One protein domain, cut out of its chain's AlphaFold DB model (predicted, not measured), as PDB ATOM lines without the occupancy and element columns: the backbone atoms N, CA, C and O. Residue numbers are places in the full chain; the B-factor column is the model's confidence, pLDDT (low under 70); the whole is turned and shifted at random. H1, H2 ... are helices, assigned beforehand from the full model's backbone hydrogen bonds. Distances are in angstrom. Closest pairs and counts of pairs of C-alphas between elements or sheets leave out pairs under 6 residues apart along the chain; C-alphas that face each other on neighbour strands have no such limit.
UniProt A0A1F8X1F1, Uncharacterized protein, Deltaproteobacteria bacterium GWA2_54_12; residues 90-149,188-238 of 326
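This is residues 90 to 149 and 188 to 238 of the 326 residues of an uncharacterized protein of Deltaproteobacteria bacterium GWA2_54_12 (UniProt A0A1F8X1F1). Two lobes of short helices join where H1 and H3 of one pack on H7 of the other. In the first lobe H1, H2, H4 and H5 gather round H3; in the second H7, H8 and H9 make a small bundle, with H6 farthest out. The printed part has 111 residues with nine named helices, H1 to H9 in chain order, and no named strand; its class is all helix. It is compact, with a radius of gyration of the C-alphas of 14.0 A and spans of 41 by 29 by 28 A.

Find C-alpha 92 at (-28.305, -33.283, 20.018), where H1, residues 92 to 99, begins. Read on through H2, 106 to 115, 14.1 A long, H3, 118 to 126, H4, 128 to 133, and H5, 135 to 143. Past the cut come H6, 189 to 198, 14.6 A, H7, 201 to 210, 14.4 A, H8, 213 to 219, and H9, 225 to 232, ending at C-alpha 232, (-28.290, -44.117, 16.381).

Start at H3, the hub: it touches H7, with C-alphas 123 and 202 closest at 4.2 A, at a steep tilt of 44 degrees. H2 touches H5, C-alphas 114 and 140 being closest at 4.7 A. H4 only just touches H3, with 3 pairs of C-alphas within 8 A, and only at the corner. H7 touches H9 at a shallow tilt of 13 degrees, C-alphas 208 and 231 being closest at 4.8 A. O i to N i+4 pairs are all within hydrogen-bond range except in H5, 4 of 5, and H9, 3 of 4.

Residues 150 to 187 are not printed; C-alphas 149 and 188 stand 40.1 A apart across the cut. No link printed whole is long. Confidence is under 70 at residues 188 to 190.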
ATOM      1  N   GLY A  90     -25.955 -27.243  17.879       91.00
ATOM      2  CA  GLY A  90     -26.895 -27.876  16.948       91.00
ATOM      3  C   GLY A  90     -26.883 -29.410  16.987       91.00
ATOM      4  O   GLY A  90     -27.759 -30.037  16.399       91.00
ATOM      5  N   ASP A  91     -25.901 -30.021  17.655       92.56
ATOM      6  CA  ASP A  91     -25.772 -31.468  17.782       92.56
ATOM      7  C   ASP A  91     -26.471 -31.961  19.056       92.56
ATOM      8  O   ASP A  91     -26.059 -31.652  20.178       92.56
ATOM      9  N   ASP A  92     -27.539 -32.742  18.893       92.81
ATOM     10  CA  ASP A  92     -28.305 -33.283  20.018       92.81
ATOM     11  C   ASP A  92     -27.435 -34.086  20.993       92.81
ATOM     12  O   ASP A  92     -27.664 -34.007  22.200       92.81
ATOM     13  N   ALA A  93     -26.436 -34.835  20.507       92.06
ATOM     14  CA  ALA A  93     -25.573 -35.631  21.375       92.06
ATOM     15  C   ALA A  93     -24.750 -34.727  22.301       92.06
ATOM     16  O   ALA A  93     -24.645 -35.000  23.495       92.06
ATOM     17  N   VAL A  94     -24.243 -33.607  21.779       95.38
ATOM     18  CA  VAL A  94     -23.513 -32.607  22.573       95.38
ATOM     19  C   VAL A  94     -24.424 -31.980  23.627       95.38
ATOM     20  O   VAL A  94     -24.036 -31.868  24.788       95.38
ATOM     21  N   ARG A  95     -25.661 -31.623  23.266       96.12
ATOM     22  CA  ARG A  95     -26.633 -31.045  24.212       96.12
ATOM     23  C   ARG A  95     -27.007 -32.021  25.326       96.12
ATOM     24  O   ARG A  95     -27.108 -31.615  26.482       96.12
ATOM     25  N   ILE A  96     -27.190 -33.298  24.986       93.88
ATOM     26  CA  ILE A  96     -27.450 -34.373  25.949       93.88
ATOM     27  C   ILE A  96     -26.266 -34.528  26.905       93.88
ATOM     28  O   ILE A  96     -26.460 -34.515  28.120       93.88
ATOM     29  N   MET A  97     -25.043 -34.629  26.374       93.44
ATOM     30  CA  MET A  97     -23.839 -34.771  27.195       93.44
ATOM     31  C   MET A  97     -23.622 -33.560  28.101       93.44
ATOM     32  O   MET A  97     -23.284 -33.737  29.266       93.44
ATOM     33  N   ALA A  98     -23.876 -32.342  27.613       95.88
ATOM     34  CA  ALA A  98     -23.795 -31.134  28.428       95.88
ATOM     35  C   ALA A  98     -24.833 -31.142  29.559       95.88
ATOM     36  O   ALA A  98     -24.490 -30.863  30.702       95.88
ATOM     37  N   ALA A  99     -26.085 -31.516  29.285       95.06
ATOM     38  CA  ALA A  99     -27.126 -31.562  30.315       95.06
ATOM     39  C   ALA A  99     -26.807 -32.572  31.433       95.06
ATOM     40  O   ALA A  99     -27.199 -32.367  32.579       95.06
ATOM     41  N   LEU A 100     -26.086 -33.642  31.095       91.69
ATOM     42  CA  LEU A 100     -25.669 -34.705  32.009       91.69
ATOM     43  C   LEU A 100     -24.289 -34.476  32.645       91.69
ATOM     44  O   LEU A 100     -23.867 -35.277  33.484       91.69
ATOM     45  N   ASN A 101     -23.560 -33.430  32.247       93.25
ATOM     46  CA  ASN A 101     -22.230 -33.162  32.779       93.25
ATOM     47  C   ASN A 101     -22.331 -32.468  34.152       93.25
ATOM     48  O   ASN A 101     -22.969 -31.416  34.256       93.25
ATOM     49  N   PRO A 102     -21.674 -32.987  35.207       90.44
ATOM     50  CA  PRO A 102     -21.714 -32.373  36.537       90.44
ATOM     51  C   PRO A 102     -21.164 -30.942  36.597       90.44
ATOM     52  O   PRO A 102     -21.499 -30.200  37.518       90.44
ATOM     53  N   GLY A 103     -20.302 -30.562  35.651       91.19
ATOM     54  CA  GLY A 103     -19.699 -29.233  35.580       91.19
ATOM     55  C   GLY A 103     -20.570 -28.163  34.922       91.19
ATOM     56  O   GLY A 103     -20.169 -27.002  34.882       91.19
ATOM     57  N   THR A 104     -21.748 -28.525  34.406       95.62
ATOM     58  CA  THR A 104     -22.656 -27.582  33.745       95.62
ATOM     59  C   THR A 104     -23.232 -26.589  34.749       95.62
ATOM     60  O   THR A 104     -23.844 -26.971  35.753       95.62
ATOM     61  N   ASP A 105     -23.038 -25.298  34.473       95.31
ATOM     62  CA  ASP A 105     -23.557 -24.226  35.319       95.31
ATOM     63  C   ASP A 105     -25.086 -24.093  35.231       95.31
ATOM     64  O   ASP A 105     -25.749 -24.632  34.344       95.31
ATOM     65  N   ASP A 106     -25.665 -23.370  36.189       96.94
ATOM     66  CA  ASP A 106     -27.117 -23.261  36.323       96.94
ATOM     67  C   ASP A 106     -27.774 -22.543  35.138       96.94
ATOM     68  O   ASP A 106     -28.876 -22.913  34.732       96.94
ATOM     69  N   ALA A 107     -27.096 -21.547  34.557       96.38
ATOM     70  CA  ALA A 107     -27.603 -20.804  33.407       96.38
ATOM     71  C   ALA A 107     -27.681 -21.699  32.161       96.38
ATOM     72  O   ALA A 107     -28.729 -21.782  31.519       96.38
ATOM     73  N   THR A 108     -26.604 -22.430  31.872       96.94
ATOM     74  CA  THR A 108     -26.523 -23.381  30.759       96.94
ATOM     75  C   THR A 108     -27.495 -24.537  30.974       96.94
ATOM     76  O   THR A 108     -28.211 -24.930  30.056       96.94
ATOM     77  N   LEU A 109     -27.596 -25.061  32.199       97.00
ATOM     78  CA  LEU A 109     -28.541 -26.128  32.525       97.00
ATOM     79  C   LEU A 109     -29.999 -25.676  32.355       97.00
ATOM     80  O   LEU A 109     -30.823 -26.438  31.849       97.00
ATOM     81  N   MET A 110     -30.330 -24.439  32.738       96.94
ATOM     82  CA  MET A 110     -31.660 -23.857  32.531       96.94
ATOM     83  C   MET A 110     -31.992 -23.723  31.040       96.94
ATOM     84  O   MET A 110     -33.110 -24.046  30.624       96.94
ATOM     85  N   GLU A 111     -31.032 -23.272  30.233       96.69
ATOM     86  CA  GLU A 111     -31.176 -23.165  28.782       96.69
ATOM     87  C   GLU A 111     -31.394 -24.540  28.139       96.69
ATOM     88  O   GLU A 111     -32.348 -24.725  27.375       96.69
ATOM     89  N   LEU A 112     -30.573 -25.530  28.502       96.88
ATOM     90  CA  LEU A 112     -30.694 -26.909  28.026       96.88
ATOM     91  C   LEU A 112     -32.020 -27.545  28.451       96.88
ATOM     92  O   LEU A 112     -32.669 -28.193  27.637       96.88
ATOM     93  N   ALA A 113     -32.481 -27.323  29.681       97.06
ATOM     94  CA  ALA A 113     -33.786 -27.810  30.121       97.06
ATOM     95  C   ALA A 113     -34.939 -27.171  29.325       97.06
ATOM     96  O   ALA A 113     -35.902 -27.853  28.978       97.06
ATOM     97  N   SER A 114     -34.829 -25.881  28.991       96.44
ATOM     98  CA  SER A 114     -35.878 -25.124  28.290       96.44
ATOM     99  C   SER A 114     -35.929 -25.383  26.784       96.44
ATOM    100  O   SER A 114     -36.991 -25.258  26.180       96.44
ATOM    101  N   THR A 115     -34.796 -25.706  26.162       96.12
ATOM    102  CA  THR A 115     -34.670 -25.781  24.694       96.12
ATOM    103  C   THR A 115     -34.217 -27.147  24.190       96.12
ATOM    104  O   THR A 115     -34.245 -27.396  22.982       96.12
ATOM    105  N   GLY A 116     -33.723 -27.999  25.089       94.06
ATOM    106  CA  GLY A 116     -33.099 -29.276  24.776       94.06
ATOM    107  C   GLY A 116     -34.059 -30.265  24.124       94.06
ATOM    108  O   GLY A 116     -35.281 -30.131  24.260       94.06
ATOM    109  N   PRO A 117     -33.510 -31.266  23.417       94.31
ATOM    110  CA  PRO A 117     -34.309 -32.315  22.805       94.31
ATOM    111  C   PRO A 117     -35.012 -33.173  23.872       94.31
ATOM    112  O   PRO A 117     -34.718 -33.089  25.069       94.31
ATOM    113  N   GLY A 118     -35.945 -34.024  23.440       92.44
ATOM    114  CA  GLY A 118     -36.741 -34.869  24.340       92.44
ATOM    115  C   GLY A 118     -35.889 -35.732  25.275       92.44
ATOM    116  O   GLY A 118     -36.250 -35.938  26.431       92.44
ATOM    117  N   GLU A 119     -34.725 -36.174  24.812       92.81
ATOM    118  CA  GLU A 119     -33.787 -36.973  25.589       92.81
ATOM    119  C   GLU A 119     -33.186 -36.197  26.773       92.81
ATOM    120  O   GLU A 119     -33.033 -36.771  27.852       92.81
ATOM    121  N   VAL A 120     -32.939 -34.889  26.618       94.81
ATOM    122  CA  VAL A 120     -32.553 -34.010  27.738       94.81
ATOM    123  C   VAL A 120     -33.696 -33.910  28.743       94.81
ATOM    124  O   VAL A 120     -33.468 -34.061  29.940       94.81
ATOM    125  N   ILE A 121     -34.933 -33.711  28.273       95.06
ATOM    126  CA  ILE A 121     -36.106 -33.637  29.156       95.06
ATOM    127  C   ILE A 121     -36.239 -34.917  29.979       95.06
ATOM    128  O   ILE A 121     -36.372 -34.834  31.198       95.06
ATOM    129  N   ALA A 122     -36.180 -36.090  29.344       91.88
ATOM    130  CA  ALA A 122     -36.304 -37.354  30.062       91.88
ATOM    131  C   ALA A 122     -35.190 -37.536  31.087       91.88
ATOM    132  O   ALA A 122     -35.487 -37.795  32.251       91.88
ATOM    133  N   ALA A 123     -33.936 -37.326  30.678       91.44
ATOM    134  CA  ALA A 123     -32.790 -37.463  31.560       91.44
ATOM    135  C   ALA A 123     -32.901 -36.569  32.807       91.44
ATOM    136  O   ALA A 123     -32.766 -37.059  33.925       91.44
ATOM    137  N   LEU A 124     -33.214 -35.282  32.625       93.50
ATOM    138  CA  LEU A 124     -33.324 -34.329  33.732       93.50
ATOM    139  C   LEU A 124     -34.590 -34.538  34.576       93.50
ATOM    140  O   LEU A 124     -34.574 -34.287  35.777       93.50
ATOM    141  N   SER A 125     -35.695 -34.985  33.971       91.69
ATOM    142  CA  SER A 125     -36.958 -35.210  34.693       91.69
ATOM    143  C   SER A 125     -36.920 -36.425  35.626       91.69
ATOM    144  O   SER A 125     -37.668 -36.472  36.603       91.69
ATOM    145  N   GLU A 126     -36.058 -37.400  35.336       89.69
ATOM    146  CA  GLU A 126     -35.876 -38.593  36.165       89.69
ATOM    147  C   GLU A 126     -34.837 -38.397  37.276       89.69
ATOM    148  O   GLU A 126     -34.849 -39.138  38.265       89.69
ATOM    149  N   ASP A 127     -33.975 -37.385  37.156       89.50
ATOM    150  CA  ASP A 127     -32.982 -37.045  38.171       89.50
ATOM    151  C   ASP A 127     -33.627 -36.294  39.348       89.50
ATOM    152  O   ASP A 127     -33.653 -35.064  39.445       89.50
ATOM    153  N   LYS A 128     -34.194 -37.074  40.271       87.06
ATOM    154  CA  LYS A 128     -34.881 -36.561  41.465       87.06
ATOM    155  C   LYS A 128     -33.956 -35.758  42.379       87.06
ATOM    156  O   LYS A 128     -34.437 -34.845  43.050       87.06
ATOM    157  N   GLU A 129     -32.670 -36.099  42.426       87.38
ATOM    158  CA  GLU A 129     -31.687 -35.389  43.245       87.38
ATOM    159  C   GLU A 129     -31.414 -34.008  42.656       87.38
ATOM    160  O   GLU A 129     -31.499 -33.008  43.372       87.38
ATOM    161  N   LEU A 130     -31.205 -33.933  41.339       89.44
ATOM    162  CA  LEU A 130     -31.058 -32.669  40.626       89.44
ATOM    163  C   LEU A 130     -32.306 -31.794  40.765       89.44
ATOM    164  O   LEU A 130     -32.183 -30.609  41.063       89.44
ATOM    165  N   LEU A 131     -33.507 -32.354  40.593       90.81
ATOM    166  CA  LEU A 131     -34.762 -31.601  40.722       90.81
ATOM    167  C   LEU A 131     -35.002 -31.086  42.147       90.81
ATOM    168  O   LEU A 131     -35.592 -30.016  42.315       90.81
ATOM    169  N   ALA A 132     -34.554 -31.824  43.168       89.69
ATOM    170  CA  ALA A 132     -34.609 -31.376  44.556       89.69
ATOM    171  C   ALA A 132     -33.574 -30.276  44.843       89.69
ATOM    172  O   ALA A 132     -33.900 -29.285  45.492       89.69
ATOM    173  N   ALA A 133     -32.346 -30.432  44.341       90.00
ATOM    174  CA  ALA A 133     -31.258 -29.479  44.546       90.00
ATOM    175  C   ALA A 133     -31.427 -28.187  43.729       90.00
ATOM    176  O   ALA A 133     -31.032 -27.114  44.184       90.00
ATOM    177  N   LYS A 134     -32.016 -28.279  42.531       93.44
ATOM    178  CA  LYS A 134     -32.137 -27.191  41.553       93.44
ATOM    179  C   LYS A 134     -33.586 -27.047  41.051       93.44
ATOM    180  O   LYS A 134     -33.893 -27.414  39.913       93.44
ATOM    181  N   PRO A 135     -34.496 -26.444  41.844       91.00
ATOM    182  CA  PRO A 135     -35.913 -26.315  41.480       91.00
ATOM    183  C   PRO A 135     -36.169 -25.546  40.175       91.00
ATOM    184  O   PRO A 135     -37.183 -25.767  39.516       91.00
ATOM    185  N   PHE A 136     -35.248 -24.667  39.765       94.62
ATOM    186  CA  PHE A 136     -35.364 -23.933  38.504       94.62
ATOM    187  C   PHE A 136     -35.377 -24.860  37.276       94.62
ATOM    188  O   PHE A 136     -35.998 -24.519  36.269       94.62
ATOM    189  N   VAL A 137     -34.755 -26.045  37.360       94.75
ATOM    190  CA  VAL A 137     -34.744 -27.043  36.278       94.75
ATOM    191  C   VAL A 137     -36.163 -27.533  36.002       94.75
ATOM    192  O   VAL A 137     -36.582 -27.599  34.850       94.75
ATOM    193  N   LYS A 138     -36.954 -27.786  37.052       93.12
ATOM    194  CA  LYS A 138     -38.368 -28.177  36.929       93.12
ATOM    195  C   LYS A 138     -39.182 -27.125  36.174       93.12
ATOM    196  O   LYS A 138     -39.971 -27.470  35.296       93.12
ATOM    197  N   GLU A 139     -38.996 -25.848  36.500       93.25
ATOM    198  CA  GLU A 139     -39.707 -24.751  35.833       93.25
ATOM    199  C   GLU A 139     -39.255 -24.565  34.378       93.25
ATOM    200  O   GLU A 139     -40.088 -24.333  33.500       93.25
ATOM    201  N   ALA A 140     -37.964 -24.743  34.095       96.06
ATOM    202  CA  ALA A 140     -37.421 -24.739  32.740       96.06
ATOM    203  C   ALA A 140     -37.987 -25.887  31.883       96.06
ATOM    204  O   ALA A 140     -38.496 -25.648  30.787       96.06
ATOM    205  N   LEU A 141     -38.018 -27.115  32.413       95.94
ATOM    206  CA  LEU A 141     -38.599 -28.277  31.731       95.94
ATOM    207  C   LEU A 141     -40.080 -28.062  31.395       95.94
ATOM    208  O   LEU A 141     -40.531 -28.420  30.310       95.94
ATOM    209  N   LYS A 142     -40.856 -27.420  32.277       93.19
ATOM    210  CA  LYS A 142     -42.254 -27.063  31.974       93.19
ATOM    211  C   LYS A 142     -42.373 -26.065  30.819       93.19
ATOM    212  O   LYS A 142     -43.398 -26.063  30.137       93.19
ATOM    213  N   LYS A 143     -41.388 -25.199  30.595       94.44
ATOM    214  CA  LYS A 143     -41.411 -24.233  29.486       94.44
ATOM    215  C   LYS A 143     -40.972 -24.842  28.158       94.44
ATOM    216  O   LYS A 143     -41.278 -24.270  27.117       94.44
ATOM    217  N   ASN A 144     -40.310 -25.996  28.183       96.56
ATOM    218  CA  ASN A 144     -39.848 -26.647  26.969       96.56
ATOM    219  C   ASN A 144     -41.035 -27.139  26.104       96.56
ATOM    220  O   ASN A 144     -41.879 -27.895  26.606       96.56
ATOM    221  N   PRO A 145     -41.114 -26.743  24.814       94.94
ATOM    222  CA  PRO A 145     -42.190 -27.148  23.906       94.94
ATOM    223  C   PRO A 145     -42.295 -28.660  23.683       94.94
ATOM    224  O   PRO A 145     -43.369 -29.158  23.353       94.94
ATOM    225  N   LEU A 146     -41.192 -29.393  23.857       94.25
ATOM    226  CA  LEU A 146     -41.135 -30.841  23.659       94.25
ATOM    227  C   LEU A 146     -41.545 -31.633  24.910       94.25
ATOM    228  O   LEU A 146     -41.633 -32.862  24.860       94.25
ATOM    229  N   THR A 147     -41.823 -30.960  26.029       93.50
ATOM    230  CA  THR A 147     -42.245 -31.623  27.265       93.50
ATOM    231  C   THR A 147     -43.657 -32.172  27.131       93.50
ATOM    232  O   THR A 147     -44.638 -31.429  27.022       93.50
ATOM    233  N   THR A 148     -43.760 -33.496  27.200       91.25
ATOM    234  CA  THR A 148     -45.026 -34.220  27.102       91.25
ATOM    235  C   THR A 148     -45.925 -33.965  28.314       91.25
ATOM    236  O   THR A 148     -45.468 -33.618  29.407       91.25
ATOM    237  N   GLY A 149     -47.235 -34.175  28.141       89.62
ATOM    238  CA  GLY A 149     -48.212 -34.018  29.224       89.62
ATOM    239  C   GLY A 149     -47.943 -34.937  30.421       89.62
ATOM    240  O   GLY A 149     -48.082 -34.503  31.561       89.62
ATOM    241  N   ASP A 188     -17.663 -60.195  30.568       58.16
ATOM    242  CA  ASP A 188     -18.725 -61.122  30.169       58.16
ATOM    243  C   ASP A 188     -19.999 -60.346  29.799       58.16
ATOM    244  O   ASP A 188     -20.420 -59.465  30.555       58.16
ATOM    245  N   GLU A 189     -20.651 -60.659  28.673       59.62
ATOM    246  CA  GLU A 189     -21.893 -59.981  28.244       59.62
ATOM    247  C   GLU A 189     -22.946 -59.927  29.373       59.62
ATOM    248  O   GLU A 189     -23.700 -58.962  29.504       59.62
ATOM    249  N   HIS A 190     -22.934 -60.935  30.252       60.81
ATOM    250  CA  HIS A 190     -23.756 -61.020  31.457       60.81
ATOM    251  C   HIS A 190     -23.447 -59.931  32.499       60.81
ATOM    252  O   HIS A 190     -24.359 -59.464  33.183       60.81
ATOM    253  N   SER A 191     -22.186 -59.519  32.636       73.81
ATOM    254  CA  SER A 191     -21.761 -58.423  33.515       73.81
ATOM    255  C   SER A 191     -22.259 -57.078  32.982       73.81
ATOM    256  O   SER A 191     -22.876 -56.305  33.717       73.81
ATOM    257  N   ILE A 192     -22.115 -56.846  31.671       73.50
ATOM    258  CA  ILE A 192     -22.603 -55.626  31.009       73.50
ATOM    259  C   ILE A 192     -24.129 -55.527  31.109       73.50
ATOM    260  O   ILE A 192     -24.657 -54.456  31.407       73.50
ATOM    261  N   TYR A 193     -24.845 -56.641  30.930       79.88
ATOM    262  CA  TYR A 193     -26.299 -56.671  31.076       79.88
ATOM    263  C   TYR A 193     -26.753 -56.243  32.476       79.88
ATOM    264  O   TYR A 193     -27.639 -55.399  32.610       79.88
ATOM    265  N   LYS A 194     -26.120 -56.790  33.523       79.25
ATOM    266  CA  LYS A 194     -26.425 -56.439  34.919       79.25
ATOM    267  C   LYS A 194     -26.157 -54.965  35.204       79.25
ATOM    268  O   LYS A 194     -26.982 -54.320  35.842       79.25
ATOM    269  N   ILE A 195     -25.044 -54.442  34.694       79.19
ATOM    270  CA  ILE A 195     -24.684 -53.027  34.813       79.19
ATOM    271  C   ILE A 195     -25.757 -52.154  34.168       79.19
ATOM    272  O   ILE A 195     -26.332 -51.295  34.830       79.19
ATOM    273  N   VAL A 196     -26.073 -52.398  32.893       82.81
ATOM    274  CA  VAL A 196     -27.038 -51.579  32.151       82.81
ATOM    275  C   VAL A 196     -28.427 -51.651  32.782       82.81
ATOM    276  O   VAL A 196     -29.125 -50.643  32.814       82.81
ATOM    277  N   ALA A 197     -28.822 -52.793  33.347       80.75
ATOM    278  CA  ALA A 197     -30.091 -52.927  34.057       80.75
ATOM    279  C   ALA A 197     -30.190 -52.048  35.322       80.75
ATOM    280  O   ALA A 197     -31.297 -51.671  35.700       80.75
ATOM    281  N   GLN A 198     -29.064 -51.712  35.957       83.25
ATOM    282  CA  GLN A 198     -29.013 -50.867  37.157       83.25
ATOM    283  C   GLN A 198     -28.910 -49.366  36.846       83.25
ATOM    284  O   GLN A 198     -29.106 -48.546  37.741       83.25
ATOM    285  N   LEU A 199     -28.609 -48.997  35.597       84.00
ATOM    286  CA  LEU A 199     -28.474 -47.602  35.190       84.00
ATOM    287  C   LEU A 199     -29.826 -46.888  35.134       84.00
ATOM    288  O   LEU A 199     -30.814 -47.425  34.622       84.00
ATOM    289  N   ASN A 200     -29.839 -45.630  35.574       85.31
ATOM    290  CA  ASN A 200     -30.966 -44.734  35.332       85.31
ATOM    291  C   ASN A 200     -31.023 -44.306  33.850       85.31
ATOM    292  O   ASN A 200     -30.081 -44.518  33.081       85.31
ATOM    293  N   MET A 201     -32.130 -43.691  33.429       85.94
ATOM    294  CA  MET A 201     -32.315 -43.280  32.035       85.94
ATOM    295  C   MET A 201     -31.219 -42.330  31.541       85.94
ATOM    296  O   MET A 201     -30.694 -42.532  30.449       85.94
ATOM    297  N   GLY A 202     -30.839 -41.328  32.340       83.69
ATOM    298  CA  GLY A 202     -29.781 -40.378  31.984       83.69
ATOM    299  C   GLY A 202     -28.429 -41.062  31.762       83.69
ATOM    300  O   GLY A 202     -27.758 -40.811  30.766       83.69
ATOM    301  N   GLN A 203     -28.060 -42.004  32.626       86.62
ATOM    302  CA  GLN A 203     -26.838 -42.795  32.510       86.62
ATOM    303  C   GLN A 203     -26.866 -43.704  31.283       86.62
ATOM    304  O   GLN A 203     -25.877 -43.777  30.558       86.62
ATOM    305  N   LYS A 204     -27.998 -44.362  31.005       89.44
ATOM    306  CA  LYS A 204     -28.157 -45.159  29.781       89.44
ATOM    307  C   LYS A 204     -28.053 -44.298  28.529       89.44
ATOM    308  O   LYS A 204     -27.474 -44.734  27.542       89.44
ATOM    309  N   LEU A 205     -28.592 -43.084  28.573       88.81
ATOM    310  CA  LEU A 205     -28.524 -42.129  27.476       88.81
ATOM    311  C   LEU A 205     -27.084 -41.650  27.242       88.81
ATOM    312  O   LEU A 205     -26.625 -41.648  26.103       88.81
ATOM    313  N   LYS A 206     -26.348 -41.335  28.314       86.56
ATOM    314  CA  LYS A 206     -24.912 -41.021  28.260       86.56
ATOM    315  C   LYS A 206     -24.125 -42.179  27.639       86.56
ATOM    316  O   LYS A 206     -23.425 -42.000  26.646       86.56
ATOM    317  N   LEU A 207     -24.338 -43.391  28.157       88.44
ATOM    318  CA  LEU A 207     -23.692 -44.613  27.681       88.44
ATOM    319  C   LEU A 207     -24.068 -44.946  26.229       88.44
ATOM    320  O   LEU A 207     -23.244 -45.474  25.490       88.44
ATOM    321  N   ALA A 208     -25.281 -44.618  25.782       90.62
ATOM    322  CA  ALA A 208     -25.681 -44.793  24.389       90.62
ATOM    323  C   ALA A 208     -24.854 -43.917  23.436       90.62
ATOM    324  O   ALA A 208     -24.624 -44.333  22.301       90.62
ATOM    325  N   LEU A 209     -24.389 -42.746  23.887       88.50
ATOM    326  CA  LEU A 209     -23.635 -41.776  23.088       88.50
ATOM    327  C   LEU A 209     -22.112 -41.975  23.146       88.50
ATOM    328  O   LEU A 209     -21.456 -41.763  22.129       88.50
ATOM    329  N   SER A 210     -21.551 -42.405  24.285       85.75
ATOM    330  CA  SER A 210     -20.096 -42.623  24.451       85.75
ATOM    331  C   SER A 210     -19.666 -44.100  24.445       85.75
ATOM    332  O   SER A 210     -18.497 -44.417  24.210       85.75
ATOM    333  N   GLY A 211     -20.604 -45.029  24.641       83.62
ATOM    334  CA  GLY A 211     -20.318 -46.448  24.842       83.62
ATOM    335  C   GLY A 211     -19.738 -47.189  23.630       83.62
ATOM    336  O   GLY A 211     -19.914 -46.821  22.460       83.62
ATOM    337  N   ASN A 212     -19.050 -48.288  23.936       85.94
ATOM    338  CA  ASN A 212     -18.467 -49.219  22.976       85.94
ATOM    339  C   ASN A 212     -19.530 -50.068  22.245       85.94
ATOM    340  O   ASN A 212     -20.731 -50.001  22.521       85.94
ATOM    341  N   LYS A 213     -19.078 -50.898  21.298       86.00
ATOM    342  CA  LYS A 213     -19.938 -51.764  20.472       86.00
ATOM    343  C   LYS A 213     -20.855 -52.677  21.300       86.00
ATOM    344  O   LYS A 213     -22.025 -52.840  20.954       86.00
ATOM    345  N   SER A 214     -20.355 -53.244  22.397       84.50
ATOM    346  CA  SER A 214     -21.128 -54.139  23.270       84.50
ATOM    347  C   SER A 214     -22.256 -53.393  23.982       84.50
ATOM    348  O   SER A 214     -23.404 -53.840  23.953       84.50
ATOM    349  N   ALA A 215     -21.961 -52.216  24.545       86.88
ATOM    350  CA  ALA A 215     -22.964 -51.357  25.166       86.88
ATOM    351  C   ALA A 215     -24.042 -50.930  24.154       86.88
ATOM    352  O   ALA A 215     -25.233 -51.060  24.435       86.88
ATOM    353  N   ARG A 216     -23.650 -50.513  22.942       90.25
ATOM    354  CA  ARG A 216     -24.596 -50.145  21.871       90.25
ATOM    355  C   ARG A 216     -25.484 -51.310  21.441       90.25
ATOM    356  O   ARG A 216     -26.694 -51.137  21.329       90.25
ATOM    357  N   SER A 217     -24.912 -52.499  21.243       88.25
ATOM    358  CA  SER A 217     -25.650 -53.714  20.856       88.25
ATOM    359  C   SER A 217     -26.719 -54.109  21.881       88.25
ATOM    360  O   SER A 217     -27.775 -54.639  21.520       88.25
ATOM    361  N   LEU A 218     -26.470 -53.822  23.162       88.75
ATOM    362  CA  LEU A 218     -27.444 -54.030  24.223       88.75
ATOM    363  C   LEU A 218     -28.500 -52.912  24.254       88.75
ATOM    364  O   LEU A 218     -29.697 -53.194  24.206       88.75
ATOM    365  N   LEU A 219     -28.064 -51.650  24.278       90.12
ATOM    366  CA  LEU A 219     -28.935 -50.475  24.407       90.12
ATOM    367  C   LEU A 219     -29.864 -50.275  23.201       90.12
ATOM    368  O   LEU A 219     -30.957 -49.730  23.341       90.12
ATOM    369  N   ILE A 220     -29.491 -50.764  22.017       90.75
ATOM    370  CA  ILE A 220     -30.345 -50.674  20.825       90.75
ATOM    371  C   ILE A 220     -31.620 -51.518  20.931       90.75
ATOM    372  O   ILE A 220     -32.598 -51.253  20.235       90.75
ATOM    373  N   LYS A 221     -31.612 -52.528  21.810       87.38
ATOM    374  CA  LYS A 221     -32.755 -53.394  22.125       87.38
ATOM    375  C   LYS A 221     -33.466 -52.975  23.416       87.38
ATOM    376  O   LYS A 221     -34.349 -53.703  23.865       87.38
ATOM    377  N   ASP A 222     -33.072 -51.854  24.025       88.38
ATOM    378  CA  ASP A 222     -33.697 -51.361  25.252       88.38
ATOM    379  C   ASP A 222     -35.196 -51.095  25.020       88.38
ATOM    380  O   ASP A 222     -35.632 -50.747  23.916       88.38
ATOM    381  N   SER A 223     -36.001 -51.302  26.062       84.75
ATOM    382  CA  SER A 223     -37.448 -51.096  26.008       84.75
ATOM    383  C   SER A 223     -37.806 -49.621  25.818       84.75
ATOM    384  O   SER A 223     -38.838 -49.308  25.211       84.75
ATOM    385  N   ASN A 224     -36.959 -48.705  26.301       87.06
ATOM    386  CA  ASN A 224     -37.146 -47.281  26.111       87.06
ATOM    387  C   ASN A 224     -36.611 -46.833  24.746       87.06
ATOM    388  O   ASN A 224     -35.410 -46.775  24.484       87.06
ATOM    389  N   LYS A 225     -37.549 -46.402  23.903       87.88
ATOM    390  CA  LYS A 225     -37.309 -45.944  22.533       87.88
ATOM    391  C   LYS A 225     -36.294 -44.803  22.449       87.88
ATOM    392  O   LYS A 225     -35.572 -44.728  21.462       87.88
ATOM    393  N   MET A 226     -36.236 -43.914  23.442       86.75
ATOM    394  CA  MET A 226     -35.306 -42.782  23.405       86.75
ATOM    395  C   MET A 226     -33.852 -43.221  23.569       86.75
ATOM    396  O   MET A 226     -32.974 -42.643  22.938       86.75
ATOM    397  N   ILE A 227     -33.601 -44.295  24.323       89.94
ATOM    398  CA  ILE A 227     -32.265 -44.893  24.421       89.94
ATOM    399  C   ILE A 227     -31.877 -45.492  23.072       89.94
ATOM    400  O   ILE A 227     -30.806 -45.195  22.550       89.94
ATOM    401  N   SER A 228     -32.767 -46.282  22.465       90.19
ATOM    402  CA  SER A 228     -32.511 -46.908  21.164       90.19
ATOM    403  C   SER A 228     -32.226 -45.861  20.075       90.19
ATOM    404  O   SER A 228     -31.345 -46.055  19.240       90.19
ATOM    405  N   MET A 229     -32.941 -44.730  20.103       90.00
ATOM    406  CA  MET A 229     -32.723 -43.585  19.208       90.00
ATOM    407  C   MET A 229     -31.395 -42.870  19.480       90.00
ATOM    408  O   MET A 229     -30.699 -42.493  18.537       90.00
ATOM    409  N   ALA A 230     -31.009 -42.716  20.748       89.38
ATOM    410  CA  ALA A 230     -29.727 -42.125  21.115       89.38
ATOM    411  C   ALA A 230     -28.540 -42.968  20.630       89.38
ATOM    412  O   ALA A 230     -27.557 -42.404  20.160       89.38
ATOM    413  N   VAL A 231     -28.657 -44.303  20.621       91.75
ATOM    414  CA  VAL A 231     -27.622 -45.180  20.039       91.75
ATOM    415  C   VAL A 231     -27.387 -44.862  18.556       91.75
ATOM    416  O   VAL A 231     -26.243 -44.859  18.111       91.75
ATOM    417  N   LEU A 232     -28.432 -44.528  17.788       91.06
ATOM    418  CA  LEU A 232     -28.290 -44.117  16.381       91.06
ATOM    419  C   LEU A 232     -27.634 -42.734  16.210       91.06
ATOM    420  O   LEU A 232     -27.183 -42.417  15.113       91.06
ATOM    421  N   LYS A 233     -27.595 -41.906  17.260       88.50
ATOM    422  CA  LYS A 233     -26.880 -40.617  17.279       88.50
ATOM    423  C   LYS A 233     -25.411 -40.768  17.702       88.50
ATOM    424  O   LYS A 233     -24.672 -39.789  17.673       88.50
ATOM    425  N   ASN A 234     -24.977 -41.969  18.088       90.56
ATOM    426  CA  ASN A 234     -23.601 -42.219  18.498       90.56
ATOM    427  C   ASN A 234     -22.641 -42.088  17.296       90.56
ATOM    428  O   ASN A 234     -22.843 -42.767  16.287       90.56
ATOM    429  N   PRO A 235     -21.563 -41.286  17.390       86.38
ATOM    430  CA  PRO A 235     -20.620 -41.100  16.287       86.38
ATOM    431  C   PRO A 235     -19.798 -42.355  15.943       86.38
ATOM    432  O   PRO A 235     -19.249 -42.429  14.850       86.38
ATOM    433  N   ARG A 236     -19.717 -43.347  16.844       87.25
ATOM    434  CA  ARG A 236     -19.005 -44.625  16.651       87.25
ATOM    435  C   ARG A 236     -19.865 -45.718  16.008       87.25
ATOM    436  O   ARG A 236     -19.412 -46.860  15.912       87.25
ATOM    437  N   ILE A 237     -21.118 -45.431  15.648       90.00
ATOM    438  CA  ILE A 237     -22.001 -46.456  15.089       90.00
ATOM    439  C   ILE A 237     -21.529 -46.881  13.694       90.00
ATOM    440  O   ILE A 237     -21.282 -46.051  12.821       90.00
ATOM    441  N   THR A 238     -21.411 -48.189  13.477       91.25
ATOM    442  CA  THR A 238     -20.955 -48.739  12.194       91.25
ATOM    443  C   THR A 238     -22.117 -49.042  11.250       91.25
ATOM    444  O   THR A 238     -23.245 -49.299  11.674       91.25
TER     445      THR A 238